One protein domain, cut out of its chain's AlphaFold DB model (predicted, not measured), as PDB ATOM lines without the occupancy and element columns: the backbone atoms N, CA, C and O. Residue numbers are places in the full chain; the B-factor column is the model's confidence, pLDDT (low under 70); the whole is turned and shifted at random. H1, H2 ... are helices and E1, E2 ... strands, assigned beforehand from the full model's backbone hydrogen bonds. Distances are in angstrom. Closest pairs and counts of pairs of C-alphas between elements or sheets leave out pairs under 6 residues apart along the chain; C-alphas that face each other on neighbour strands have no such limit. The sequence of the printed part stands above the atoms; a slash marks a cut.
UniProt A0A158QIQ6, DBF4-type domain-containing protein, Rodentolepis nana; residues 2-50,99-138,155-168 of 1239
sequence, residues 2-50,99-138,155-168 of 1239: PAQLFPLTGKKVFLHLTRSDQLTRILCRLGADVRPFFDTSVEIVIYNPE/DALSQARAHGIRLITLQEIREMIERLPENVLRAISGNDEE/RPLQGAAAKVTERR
ATOM      1  N   PRO A   2      96.849 142.678  83.354       41.91
ATOM      2  CA  PRO A   2      96.210 142.159  82.148       41.91
ATOM      3  C   PRO A   2      94.760 141.777  82.470       41.91
ATOM      4  O   PRO A   2      94.470 141.329  83.582       41.91
ATOM      5  N   ALA A   3      93.848 141.950  81.514       47.03
ATOM      6  CA  ALA A   3      92.487 141.451  81.663       47.03
ATOM      7  C   ALA A   3      92.527 139.915  81.690       47.03
ATOM      8  O   ALA A   3      92.927 139.290  80.708       47.03
ATOM      9  N   GLN A   4      92.140 139.305  82.813       60.38
ATOM     10  CA  GLN A   4      91.962 137.856  82.881       60.38
ATOM     11  C   GLN A   4      90.753 137.489  82.015       60.38
ATOM     12  O   GLN A   4      89.610 137.673  82.426       60.38
ATOM     13  N   LEU A   5      91.020 137.015  80.797       73.50
ATOM     14  CA  LEU A   5      90.003 136.496  79.886       73.50
ATOM     15  C   LEU A   5      89.239 135.370  80.591       73.50
ATOM     16  O   LEU A   5      89.824 134.336  80.921       73.50
ATOM     17  N   PHE A   6      87.939 135.564  80.829       86.06
ATOM     18  CA  PHE A   6      87.106 134.527  81.433       86.06
ATOM     19  C   PHE A   6      87.123 133.281  80.529       86.06
ATOM     20  O   PHE A   6      87.087 133.419  79.301       86.06
ATOM     21  N   PRO A   7      87.186 132.056  81.079       85.12
ATOM     22  CA  PRO A   7      87.573 130.870  80.311       85.12
ATOM     23  C   PRO A   7      86.549 130.432  79.251       85.12
ATOM     24  O   PRO A   7      86.868 129.572  78.422       85.12
ATOM     25  N   LEU A   8      85.344 131.014  79.239       91.44
ATOM     26  CA  LEU A   8      84.323 130.798  78.214       91.44
ATOM     27  C   LEU A   8      84.038 132.045  77.354       91.44
ATOM     28  O   LEU A   8      83.118 131.998  76.547       91.44
ATOM     29  N   THR A   9      84.834 133.118  77.473       93.56
ATOM     30  CA  THR A   9      84.681 134.358  76.682       93.56
ATOM     31  C   THR A   9      84.543 134.051  75.190       93.56
ATOM     32  O   THR A   9      85.446 133.469  74.589       93.56
ATOM     33  N   GLY A  10      83.413 134.449  74.602       90.56
ATOM     34  CA  GLY A  10      83.115 134.284  73.174       90.56
ATOM     35  C   GLY A  10      82.588 132.903  72.768       90.56
ATOM     36  O   GLY A  10      82.135 132.752  71.636       90.56
ATOM     37  N   LYS A  11      82.584 131.914  73.671       94.12
ATOM     38  CA  LYS A  11      82.104 130.557  73.380       94.12
ATOM     39  C   LYS A  11      80.589 130.495  73.505       94.12
ATOM     40  O   LYS A  11      80.029 130.809  74.558       94.12
ATOM     41  N   LYS A  12      79.915 130.064  72.441       94.31
ATOM     42  CA  LYS A  12      78.447 129.992  72.386       94.31
ATOM     43  C   LYS A  12      77.925 128.717  73.024       94.31
ATOM     44  O   LYS A  12      78.234 127.649  72.520       94.31
ATOM     45  N   VAL A  13      77.128 128.800  74.085       94.50
ATOM     46  CA  VAL A  13      76.650 127.651  74.873       94.50
ATOM     47  C   VAL A  13      75.154 127.401  74.652       94.50
ATOM     48  O   VAL A  13      74.368 128.286  74.945       94.50
ATOM     49  N   PHE A  14      74.691 126.205  74.262       92.38
ATOM     50  CA  PHE A  14      73.245 125.884  74.375       92.38
ATOM     51  C   PHE A  14      72.959 125.124  75.651       92.38
ATOM     52  O   PHE A  14      73.480 124.023  75.760       92.38
ATOM     53  N   LEU A  15      72.034 125.595  76.502       91.81
ATOM     54  CA  LEU A  15      71.523 124.837  77.653       91.81
ATOM     55  C   LEU A  15      70.287 123.962  77.352       91.81
ATOM     56  O   LEU A  15      69.180 124.467  77.202       91.81
ATOM     57  N   HIS A  16      70.436 122.629  77.418       80.00
ATOM     58  CA  HIS A  16      69.294 121.688  77.390       80.00
ATOM     59  C   HIS A  16      68.473 121.689  78.688       80.00
ATOM     60  O   HIS A  16      67.347 121.196  78.718       80.00
ATOM     61  N   LEU A  17      69.020 122.260  79.764       73.38
ATOM     62  CA  LEU A  17      68.314 122.458  81.026       73.38
ATOM     63  C   LEU A  17      67.481 123.733  80.970       73.38
ATOM     64  O   LEU A  17      67.908 124.788  81.435       73.38
ATOM     65  N   THR A  18      66.250 123.618  80.483       55.00
ATOM     66  CA  THR A  18      65.267 124.713  80.392       55.00
ATOM     67  C   THR A  18      64.761 125.235  81.756       55.00
ATOM     68  O   THR A  18      63.636 125.725  81.837       55.00
ATOM     69  N   ARG A  19      65.521 125.032  82.847       63.34
ATOM     70  CA  ARG A  19      65.175 125.353  84.248       63.34
ATOM     71  C   ARG A  19      66.375 125.671  85.162       63.34
ATOM     72  O   ARG A  19      66.177 125.803  86.365       63.34
ATOM     73  N   SER A  20      67.613 125.726  84.654       82.19
ATOM     74  CA  SER A  20      68.804 125.956  85.496       82.19
ATOM     75  C   SER A  20      69.318 127.391  85.366       82.19
ATOM     76  O   SER A  20      70.413 127.644  84.865       82.19
ATOM     77  N   ASP A  21      68.506 128.347  85.821       87.62
ATOM     78  CA  ASP A  21      68.786 129.786  85.717       87.62
ATOM     79  C   ASP A  21      70.104 130.168  86.407       87.62
ATOM     80  O   ASP A  21      70.849 131.012  85.914       87.62
ATOM     81  N   GLN A  22      70.436 129.498  87.517       90.06
ATOM     82  CA  GLN A  22      71.713 129.656  88.213       90.06
ATOM     83  C   GLN A  22      72.898 129.243  87.327       90.06
ATOM     84  O   GLN A  22      73.881 129.976  87.246       90.06
ATOM     85  N   LEU A  23      72.807 128.105  86.633       89.75
ATOM     86  CA  LEU A  23      73.860 127.636  85.734       89.75
ATOM     87  C   LEU A  23      74.011 128.565  84.523       89.75
ATOM     88  O   LEU A  23      75.133 128.909  84.163       89.75
ATOM     89  N   THR A  24      72.898 129.030  83.946       92.94
ATOM     90  CA  THR A  24      72.900 130.060  82.895       92.94
ATOM     91  C   THR A  24      73.617 131.327  83.371       92.94
ATOM     92  O   THR A  24      74.542 131.786  82.707       92.94
ATOM     93  N   ARG A  25      73.271 131.852  84.558       93.62
ATOM     94  CA  ARG A  25      73.930 133.029  85.164       93.62
ATOM     95  C   ARG A  25      75.434 132.810  85.376       93.62
ATOM     96  O   ARG A  25      76.215 133.705  85.063       93.62
ATOM     97  N   ILE A  26      75.851 131.636  85.860       94.62
ATOM     98  CA  ILE A  26      77.270 131.285  86.052       94.62
ATOM     99  C   ILE A  26      78.016 131.247  84.711       94.62
ATOM    100  O   ILE A  26      79.106 131.802  84.603       94.62
ATOM    101  N   LEU A  27      77.434 130.637  83.676       94.75
ATOM    102  CA  LEU A  27      78.062 130.524  82.357       94.75
ATOM    103  C   LEU A  27      78.167 131.888  81.656       94.75
ATOM    104  O   LEU A  27      79.224 132.203  81.110       94.75
ATOM    105  N   CYS A  28      77.152 132.750  81.777       94.44
ATOM    106  CA  CYS A  28      77.238 134.144  81.330       94.44
ATOM    107  C   CYS A  28      78.302 134.941  82.116       94.44
ATOM    108  O   CYS A  28      79.096 135.657  81.508       94.44
ATOM    109  N   ARG A  29      78.401 134.770  83.447       94.56
ATOM    110  CA  ARG A  29      79.481 135.359  84.278       94.56
ATOM    111  C   ARG A  29      80.881 134.819  83.925       94.56
ATOM    112  O   ARG A  29      81.871 135.477  84.218       94.56
ATOM    113  N   LEU A  30      80.972 133.667  83.253       94.75
ATOM    114  CA  LEU A  30      82.200 133.103  82.674       94.75
ATOM    115  C   LEU A  30      82.480 133.562  81.226       94.75
ATOM    116  O   LEU A  30      83.429 133.074  80.603       94.75
ATOM    117  N   GLY A  31      81.684 134.494  80.694       94.38
ATOM    118  CA  GLY A  31      81.835 135.072  79.355       94.38
ATOM    119  C   GLY A  31      81.187 134.270  78.220       94.38
ATOM    120  O   GLY A  31      81.420 134.594  77.054       94.38
ATOM    121  N   ALA A  32      80.401 133.236  78.534       95.31
ATOM    122  CA  ALA A  32      79.751 132.398  77.533       95.31
ATOM    123  C   ALA A  32      78.462 133.030  76.978       95.31
ATOM    124  O   ALA A  32      77.633 133.536  77.734       95.31
ATOM    125  N   ASP A  33      78.257 132.927  75.665       94.94
ATOM    126  CA  ASP A  33      77.054 133.407  74.972       94.94
ATOM    127  C   ASP A  33      75.985 132.299  74.963       94.94
ATOM    128  O   ASP A  33      76.069 131.356  74.175       94.94
ATOM    129  N   VAL A  34      75.011 132.358  75.879       94.19
ATOM    130  CA  VAL A  34      73.989 131.307  76.022       94.19
ATOM    131  C   VAL A  34      72.889 131.425  74.952       94.19
ATOM    132  O   VAL A  34      72.138 132.396  74.914       94.19
ATOM    133  N   ARG A  35      72.755 130.386  74.119       91.19
ATOM    134  CA  ARG A  35      71.902 130.310  72.918       91.19
ATOM    135  C   ARG A  35      70.872 129.170  72.970       91.19
ATOM    136  O   ARG A  35      71.017 128.267  73.791       91.19
ATOM    137  N   PRO A  36      69.829 129.173  72.114       78.31
ATOM    138  CA  PRO A  36      68.881 128.060  71.953       78.31
ATOM    139  C   PRO A  36      69.433 126.907  71.081       78.31
ATOM    140  O   PRO A  36      70.415 127.066  70.365       78.31
ATOM    141  N   PHE A  37      68.795 125.722  71.116       71.75
ATOM    142  CA  PHE A  37      69.377 124.475  70.562       71.75
ATOM    143  C   PHE A  37      69.599 124.486  69.047       71.75
ATOM    144  O   PHE A  37      70.433 123.744  68.536       71.75
ATOM    145  N   PHE A  38      68.801 125.282  68.342       68.25
ATOM    146  CA  PHE A  38      68.724 125.294  66.885       68.25
ATOM    147  C   PHE A  38      69.572 126.408  66.251       68.25
ATOM    148  O   PHE A  38      69.561 126.555  65.032       68.25
ATOM    149  N   ASP A  39      70.315 127.176  67.055       73.50
ATOM    150  CA  ASP A  39      71.300 128.133  66.553       73.50
ATOM    151  C   ASP A  39      72.499 127.370  65.951       73.50
ATOM    152  O   ASP A  39      73.215 126.628  66.629       73.50
ATOM    153  N   THR A  40      72.733 127.563  64.651       74.56
ATOM    154  CA  THR A  40      73.822 126.935  63.881       74.56
ATOM    155  C   THR A  40      75.222 127.427  64.260       74.56
ATOM    156  O   THR A  40      76.199 127.015  63.640       74.56
ATOM    157  N   SER A  41      75.337 128.329  65.234       82.56
ATOM    158  CA  SER A  41      76.596 128.840  65.776       82.56
ATOM    159  C   SER A  41      76.883 128.391  67.211       82.56
ATOM    160  O   SER A  41      77.844 128.872  67.808       82.56
ATOM    161  N   VAL A  42      76.098 127.462  67.778       84.75
ATOM    162  CA  VAL A  42      76.418 126.897  69.095       84.75
ATOM    163  C   VAL A  42      77.705 126.083  69.033       84.75
ATOM    164  O   VAL A  42      77.782 125.040  68.384       84.75
ATOM    165  N   GLU A  43      78.677 126.513  69.827       86.88
ATOM    166  CA  GLU A  43      79.796 125.680  70.219       86.88
ATOM    167  C   GLU A  43      79.351 124.735  71.346       86.88
ATOM    168  O   GLU A  43      79.015 123.570  71.144       86.88
ATOM    169  N   ILE A  44      79.332 125.226  72.577       87.69
ATOM    170  CA  ILE A  44      79.253 124.443  73.798       87.69
ATOM    171  C   ILE A  44      77.791 124.085  74.168       87.69
ATOM    172  O   ILE A  44      77.175 124.651  75.062       87.69
ATOM    173  N   VAL A  45      77.175 123.142  73.453       84.06
ATOM    174  CA  VAL A  45      75.849 122.551  73.776       84.06
ATOM    175  C   VAL A  45      75.836 121.955  75.227       84.06
ATOM    176  O   VAL A  45      76.868 121.893  75.876       84.06
ATOM    177  N   ILE A  46      74.728 121.448  75.795       87.44
ATOM    178  CA  ILE A  46      74.628 120.971  77.211       87.44
ATOM    179  C   ILE A  46      73.885 119.576  77.267       87.44
ATOM    180  O   ILE A  46      72.672 119.586  77.138       87.44
ATOM    181  N   TYR A  47      74.516 118.367  77.409       67.75
ATOM    182  CA  TYR A  47      73.833 117.018  77.565       67.75
ATOM    183  C   TYR A  47      74.233 116.114  78.764       67.75
ATOM    184  O   TYR A  47      75.386 116.057  79.176       67.75
ATOM    185  N   ASN A  48      73.296 115.297  79.252       63.03
ATOM    186  CA  ASN A  48      73.515 114.368  80.359       63.03
ATOM    187  C   ASN A  48      73.551 112.905  79.895       63.03
ATOM    188  O   ASN A  48      72.525 112.418  79.415       63.03
ATOM    189  N   PRO A  49      74.648 112.164  80.121       50.06
ATOM    190  CA  PRO A  49      74.612 110.707  80.159       50.06
ATOM    191  C   PRO A  49      74.073 110.211  81.511       50.06
ATOM    192  O   PRO A  49      74.238 110.874  82.535       50.06
ATOM    193  N   GLU A  50      73.510 109.008  81.558       51.84
ATOM    194  CA  GLU A  50      73.288 108.264  82.810       51.84
ATOM    195  C   GLU A  50      74.469 107.329  83.140       51.84
ATOM    196  O   GLU A  50      75.238 106.974  82.245       51.84
ATOM    197  N   ASP A  99      70.578 109.047  66.345       75.12
ATOM    198  CA  ASP A  99      70.638 109.841  67.581       75.12
ATOM    199  C   ASP A  99      71.269 111.226  67.324       75.12
ATOM    200  O   ASP A  99      72.394 111.345  66.830       75.12
ATOM    201  N   ALA A 100      70.567 112.285  67.736       66.06
ATOM    202  CA  ALA A 100      71.035 113.668  67.692       66.06
ATOM    203  C   ALA A 100      72.292 113.922  68.556       66.06
ATOM    204  O   ALA A 100      72.968 114.938  68.378       66.06
ATOM    205  N   LEU A 101      72.632 113.037  69.501       72.88
ATOM    206  CA  LEU A 101      73.920 113.061  70.207       72.88
ATOM    207  C   LEU A 101      75.063 112.515  69.337       72.88
ATOM    208  O   LEU A 101      76.156 113.079  69.354       72.88
ATOM    209  N   SER A 102      74.816 111.470  68.548       74.81
ATOM    210  CA  SER A 102      75.785 110.924  67.586       74.81
ATOM    211  C   SER A 102      76.022 111.889  66.423       74.81
ATOM    212  O   SER A 102      77.170 112.161  66.077       74.81
ATOM    213  N   GLN A 103      74.954 112.494  65.891       74.62
ATOM    214  CA  GLN A 103      75.054 113.548  64.872       74.62
ATOM    215  C   GLN A 103      75.814 114.775  65.398       74.62
ATOM    216  O   GLN A 103      76.692 115.290  64.714       74.62
ATOM    217  N   ALA A 104      75.564 115.200  66.645       73.25
ATOM    218  CA  ALA A 104      76.334 116.275  67.273       73.25
ATOM    219  C   ALA A 104      77.846 115.966  67.301       73.25
ATOM    220  O   ALA A 104      78.642 116.811  66.899       73.25
ATOM    221  N   ARG A 105      78.252 114.747  67.690       77.00
ATOM    222  CA  ARG A 105      79.671 114.330  67.650       77.00
ATOM    223  C   ARG A 105      80.249 114.400  66.233       77.00
ATOM    224  O   ARG A 105      81.349 114.914  66.062       77.00
ATOM    225  N   ALA A 106      79.505 113.930  65.230       76.38
ATOM    226  CA  ALA A 106      79.920 113.973  63.825       76.38
ATOM    227  C   ALA A 106      80.087 115.409  63.285       76.38
ATOM    228  O   ALA A 106      80.945 115.650  62.441       76.38
ATOM    229  N   HIS A 107      79.332 116.376  63.814       77.25
ATOM    230  CA  HIS A 107      79.475 117.805  63.513       77.25
ATOM    231  C   HIS A 107      80.522 118.536  64.382       77.25
ATOM    232  O   HIS A 107      80.488 119.759  64.487       77.25
ATOM    233  N   GLY A 108      81.448 117.816  65.027       80.31
ATOM    234  CA  GLY A 108      82.531 118.417  65.816       80.31
ATOM    235  C   GLY A 108      82.121 118.917  67.206       80.31
ATOM    236  O   GLY A 108      82.919 119.560  67.886       80.31
ATOM    237  N   ILE A 109      80.905 118.605  67.667       83.94
ATOM    238  CA  ILE A 109      80.420 118.972  68.999       83.94
ATOM    239  C   ILE A 109      80.969 117.956  70.028       83.94
ATOM    240  O   ILE A 109      80.477 116.836  70.142       83.94
ATOM    241  N   ARG A 110      82.006 118.334  70.790       86.94
ATOM    242  CA  ARG A 110      82.689 117.553  71.853       86.94
ATOM    243  C   ARG A 110      81.798 117.304  73.085       86.94
ATOM    244  O   ARG A 110      81.677 118.188  73.924       86.94
ATOM    245  N   LEU A 111      81.161 116.148  73.269       87.94
ATOM    246  CA  LEU A 111      80.202 116.015  74.386       87.94
ATOM    247  C   LEU A 111      80.849 115.835  75.804       87.94
ATOM    248  O   LEU A 111      81.098 114.702  76.205       87.94
ATOM    249  N   ILE A 112      81.078 116.939  76.538       90.75
ATOM    250  CA  ILE A 112      81.443 117.085  77.981       90.75
ATOM    251  C   ILE A 112      80.223 116.694  78.895       90.75
ATOM    252  O   ILE A 112      79.149 116.386  78.396       90.75
ATOM    253  N   THR A 113      80.270 116.700  80.233       89.81
ATOM    254  CA  THR A 113      79.087 116.428  81.114       89.81
ATOM    255  C   THR A 113      78.870 117.468  82.229       89.81
ATOM    256  O   THR A 113      79.767 118.263  82.496       89.81
ATOM    257  N   LEU A 114      77.706 117.518  82.918       85.38
ATOM    258  CA  LEU A 114      77.554 118.509  84.013       85.38
ATOM    259  C   LEU A 114      78.577 118.310  85.126       85.38
ATOM    260  O   LEU A 114      78.916 119.281  85.791       85.38
ATOM    261  N   GLN A 115      79.021 117.071  85.345       87.06
ATOM    262  CA  GLN A 115      80.050 116.793  86.332       87.06
ATOM    263  C   GLN A 115      81.358 117.470  85.918       87.06
ATOM    264  O   GLN A 115      81.920 118.219  86.702       87.06
ATOM    265  N   GLU A 116      81.755 117.350  84.650       90.00
ATOM    266  CA  GLU A 116      82.901 118.083  84.103       90.00
ATOM    267  C   GLU A 116      82.718 119.612  84.146       90.00
ATOM    268  O   GLU A 116      83.695 120.311  84.391       90.00
ATOM    269  N   ILE A 117      81.506 120.170  83.965       89.88
ATOM    270  CA  ILE A 117      81.283 121.620  84.170       89.88
ATOM    271  C   ILE A 117      81.389 122.014  85.647       89.88
ATOM    272  O   ILE A 117      81.937 123.075  85.933       89.88
ATOM    273  N   ARG A 118      80.902 121.188  86.581       88.75
ATOM    274  CA  ARG A 118      81.042 121.429  88.027       88.75
ATOM    275  C   ARG A 118      82.508 121.385  88.432       88.75
ATOM    276  O   ARG A 118      83.003 122.375  88.948       88.75
ATOM    277  N   GLU A 119      83.234 120.346  88.030       90.88
ATOM    278  CA  GLU A 119      84.682 120.261  88.220       90.88
ATOM    279  C   GLU A 119      85.444 121.414  87.538       90.88
ATOM    280  O   GLU A 119      86.450 121.890  88.053       90.88
ATOM    281  N   MET A 120      85.000 121.879  86.364       90.44
ATOM    282  CA  MET A 120      85.608 123.023  85.671       90.44
ATOM    283  C   MET A 120      85.323 124.350  86.384       90.44
ATOM    284  O   MET A 120      86.141 125.258  86.276       90.44
ATOM    285  N   ILE A 121      84.210 124.463  87.120       93.00
ATOM    286  CA  ILE A 121      83.914 125.586  88.023       93.00
ATOM    287  C   ILE A 121      84.750 125.462  89.306       93.00
ATOM    288  O   ILE A 121      85.400 126.421  89.699       93.00
ATOM    289  N   GLU A 122      84.799 124.283  89.925       93.06
ATOM    290  CA  GLU A 122      85.570 123.989  91.146       93.06
ATOM    291  C   GLU A 122      87.085 124.206  90.957       93.06
ATOM    292  O   GLU A 122      87.775 124.600  91.891       93.06
ATOM    293  N   ARG A 123      87.603 124.015  89.735       93.38
ATOM    294  CA  ARG A 123      89.002 124.288  89.351       93.38
ATOM    295  C   ARG A 123      89.295 125.759  89.006       93.38
ATOM    296  O   ARG A 123      90.410 126.062  88.579       93.38
ATOM    297  N   LEU A 124      88.334 126.678  89.135       93.06
ATOM    298  CA  LEU A 124      88.568 128.105  88.879       93.06
ATOM    299  C   LEU A 124      89.370 128.762  90.019       93.06
ATOM    300  O   LEU A 124      89.158 128.434  91.185       93.06
ATOM    301  N   PRO A 125      90.228 129.755  89.721       93.44
ATOM    302  CA  PRO A 125      90.886 130.558  90.750       93.44
ATOM    303  C   PRO A 125      89.887 131.224  91.707       93.44
ATOM    304  O   PRO A 125      88.840 131.712  91.274       93.44
ATOM    305  N   GLU A 126      90.236 131.332  92.993       90.38
ATOM    306  CA  GLU A 126      89.362 131.912  94.029       90.38
ATOM    307  C   GLU A 126      88.813 133.301  93.678       90.38
ATOM    308  O   GLU A 126      87.684 133.627  94.035       90.38
ATOM    309  N   ASN A 127      89.588 134.140  92.981       89.56
ATOM    310  CA  ASN A 127      89.137 135.471  92.575       89.56
ATOM    311  C   ASN A 127      88.027 135.414  91.509       89.56
ATOM    312  O   ASN A 127      87.159 136.283  91.491       89.56
ATOM    313  N   VAL A 128      88.028 134.382  90.660       88.88
ATOM    314  CA  VAL A 128      86.976 134.124  89.669       88.88
ATOM    315  C   VAL A 128      85.759 133.500  90.353       88.88
ATOM    316  O   VAL A 128      84.645 133.965  90.135       88.88
ATOM    317  N   LEU A 129      85.958 132.533  91.258       91.38
ATOM    318  CA  LEU A 129      84.879 131.982  92.089       91.38
ATOM    319  C   LEU A 129      84.163 133.072  92.895       91.38
ATOM    320  O   LEU A 129      82.936 133.120  92.897       91.38
ATOM    321  N   ARG A 130      84.913 134.001  93.499       87.19
ATOM    322  CA  ARG A 130      84.377 135.134  94.273       87.19
ATOM    323  C   ARG A 130      83.590 136.125  93.411       87.19
ATOM    324  O   ARG A 130      82.582 136.651  93.869       87.19
ATOM    325  N   ALA A 131      84.013 136.350  92.164       84.75
ATOM    326  CA  ALA A 131      83.254 137.146  91.196       84.75
ATOM    327  C   ALA A 131      81.964 136.434  90.738       84.75
ATOM    328  O   ALA A 131      80.939 137.075  90.520       84.75
ATOM    329  N   ILE A 132      81.983 135.101  90.637       89.06
ATOM    330  CA  ILE A 132      80.805 134.291  90.297       89.06
ATOM    331  C   ILE A 132      79.819 134.212  91.471       89.06
ATOM    332  O   ILE A 132      78.610 134.248  91.233       89.06
ATOM    333  N   SER A 133      80.305 134.152  92.715       85.06
ATOM    334  CA  SER A 133      79.490 134.081  93.936       85.06
ATOM    335  C   SER A 133      78.987 135.434  94.450       85.06
ATOM    336  O   SER A 133      78.251 135.462  95.433       85.06
ATOM    337  N   GLY A 134      79.393 136.554  93.843       83.88
ATOM    338  CA  GLY A 134      78.941 137.888  94.240       83.88
ATOM    339  C   GLY A 134      77.424 138.038  94.097       83.88
ATOM    340  O   GLY A 134      76.870 137.796  93.021       83.88
ATOM    341  N   ASN A 135      76.750 138.465  95.167       63.62
ATOM    342  CA  ASN A 135      75.323 138.822  95.142       63.62
ATOM    343  C   ASN A 135      75.069 140.185  94.471       63.62
ATOM    344  O   ASN A 135      73.930 140.641  94.412       63.62
ATOM    345  N   ASP A 136      76.129 140.835  93.995       53.94
ATOM    346  CA  ASP A 136      76.100 142.191  93.473       53.94
ATOM    347  C   ASP A 136      75.467 142.240  92.073       53.94
ATOM    348  O   ASP A 136      75.844 141.482  91.176       53.94
ATOM    349  N   GLU A 137      74.475 143.128  91.983       54.94
ATOM    350  CA  GLU A 137      73.700 143.650  90.846       54.94
ATOM    351  C   GLU A 137      73.373 142.705  89.666       54.94
ATOM    352  O   GLU A 137      74.220 142.159  88.957       54.94
ATOM    353  N   GLU A 138      72.068 142.550  89.418       49.34
ATOM    354  CA  GLU A 138      71.534 141.830  88.262       49.34
ATOM    355  C   GLU A 138      71.841 142.624  86.975       49.34
ATOM    356  O   GLU A 138      71.477 143.800  86.899       49.34
ATOM    357  N   ARG A 155      73.866 126.888  57.180       29.14
ATOM    358  CA  ARG A 155      75.251 126.651  56.737       29.14
ATOM    359  C   ARG A 155      75.907 125.601  57.648       29.14
ATOM    360  O   ARG A 155      75.474 125.462  58.792       29.14
ATOM    361  N   PRO A 156      76.931 124.863  57.179       31.02
ATOM    362  CA  PRO A 156      77.685 123.948  58.033       31.02
ATOM    363  C   PRO A 156      78.425 124.692  59.158       31.02
ATOM    364  O   PRO A 156      78.908 125.808  58.963       31.02
ATOM    365  N   LEU A 157      78.528 124.041  60.320       34.34
ATOM    366  CA  LEU A 157      79.239 124.530  61.506       34.34
ATOM    367  C   LEU A 157      80.732 124.768  61.212       34.34
ATOM    368  O   LEU A 157      81.424 123.872  60.730       34.34
ATOM    369  N   GLN A 158      81.239 125.954  61.558       34.22
ATOM    370  CA  GLN A 158      82.669 126.280  61.546       34.22
ATOM    371  C   GLN A 158      83.199 126.380  62.985       34.22
ATOM    372  O   GLN A 158      83.192 127.461  63.566       34.22
ATOM    373  N   GLY A 159      83.665 125.271  63.569       40.44
ATOM    374  CA  GLY A 159      84.351 125.300  64.869       40.44
ATOM    375  C   GLY A 159      84.280 124.006  65.683       40.44
ATOM    376  O   GLY A 159      83.489 123.109  65.401       40.44
ATOM    377  N   ALA A 160      85.117 123.923  66.723       34.41
ATOM    378  CA  ALA A 160      85.164 122.806  67.670       34.41
ATOM    379  C   ALA A 160      84.209 123.038  68.858       34.41
ATOM    380  O   ALA A 160      84.595 123.513  69.927       34.41
ATOM    381  N   ALA A 161      82.947 122.690  68.637       37.81
ATOM    382  CA  ALA A 161      81.820 122.791  69.564       37.81
ATOM    383  C   ALA A 161      81.923 121.815  70.780       37.81
ATOM    384  O   ALA A 161      82.823 120.979  70.799       37.81
ATOM    385  N   ALA A 162      81.055 121.867  71.817       43.34
ATOM    386  CA  ALA A 162      81.126 120.963  72.996       43.34
ATOM    387  C   ALA A 162      79.855 120.737  73.885       43.34
ATOM    388  O   ALA A 162      79.446 121.622  74.609       43.34
ATOM    389  N   LYS A 163      79.253 119.538  73.967       44.62
ATOM    390  CA  LYS A 163      77.925 119.295  74.602       44.62
ATOM    391  C   LYS A 163      77.942 118.822  76.085       44.62
ATOM    392  O   LYS A 163      78.466 117.755  76.263       44.62
ATOM    393  N   VAL A 164      77.327 119.478  77.098       42.81
ATOM    394  CA  VAL A 164      77.579 119.365  78.592       42.81
ATOM    395  C   VAL A 164      76.390 119.424  79.661       42.81
ATOM    396  O   VAL A 164      75.949 120.516  79.973       42.81
ATOM    397  N   THR A 165      75.802 118.375  80.303       39.88
ATOM    398  CA  THR A 165      74.666 118.538  81.310       39.88
ATOM    399  C   THR A 165      74.211 117.438  82.318       39.88
ATOM    400  O   THR A 165      74.879 116.420  82.467       39.88
ATOM    401  N   GLU A 166      73.122 117.744  83.080       40.09
ATOM    402  CA  GLU A 166      72.552 117.233  84.360       40.09
ATOM    403  C   GLU A 166      71.474 116.120  84.324       40.09
ATOM    404  O   GLU A 166      70.653 116.007  83.416       40.09
ATOM    405  N   ARG A 167      71.422 115.362  85.429       47.25
ATOM    406  CA  ARG A 167      70.830 114.023  85.591       47.25
ATOM    407  C   ARG A 167      69.488 113.962  86.354       47.25
ATOM    408  O   ARG A 167      69.161 112.919  86.906       47.25
ATOM    409  N   ARG A 168      68.743 115.073  86.480       40.25
ATOM    410  CA  ARG A 168      67.627 115.200  87.459       40.25
ATOM    411  C   ARG A 168      66.191 115.168  86.914       40.25
ATOM    412  O   ARG A 168      65.275 115.004  87.711       40.25
TER     413      ARG A 168
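What this domain is: This is residues 2 to 50, 99 to 138 and 155 to 168 of the 1239 residues of the protein "DBF4-type domain-containing protein" of Rodentolepis nana (UniProt A0A158QIQ6). With little regular structure, this is a row of extended stretches: E2 and E1 side by side, then unnamed residues 42 to 46, 160 to 165 and 109 to 113. H1, H3 and H4 lie toward one end of the whole, H2 at the other. The 103 printed residues, 38 in named elements, run E1 H1 E2 H2 H3 H4, mostly helix; E1 and E2 are parallel. It is compact, radius of gyration of the C-alphas 13.9 A, spanning 40 by 33 by 24 A.

Where its parts are: Find C-alpha 12 at (78.447, 129.992, 72.386), where E1, residues 12 to 14, begins. Next come H1, 21 to 29, 12.1 A long; E2, 33 to 35; H2, 100 to 106; H3, 114 to 122, 12.0 A; and H4, 126 to 132, ending at (80.805, 134.291, 90.297).

How they stand to each other: Between E1 and E2, N 13 and O 33 are within hydrogen-bond range, 2.8 A. E1, H1, E2 form a strand-helix-strand unit, parallel strands joined through a helix, its crossover right-handed. H1 and H4 are close but not clearly touching, closest C-alphas Arg 29 and Ile 132, 6.3 A. H2 and H3 are apart. In H1 to H4 every O i to N i+4 pair is within range.

The domain as a whole: Cuts at 51 to 98 and 139 to 154 leave C-alpha gaps of 15.5 A and 35.2 A. Residues 155 to 168 are among those under pLDDT 70.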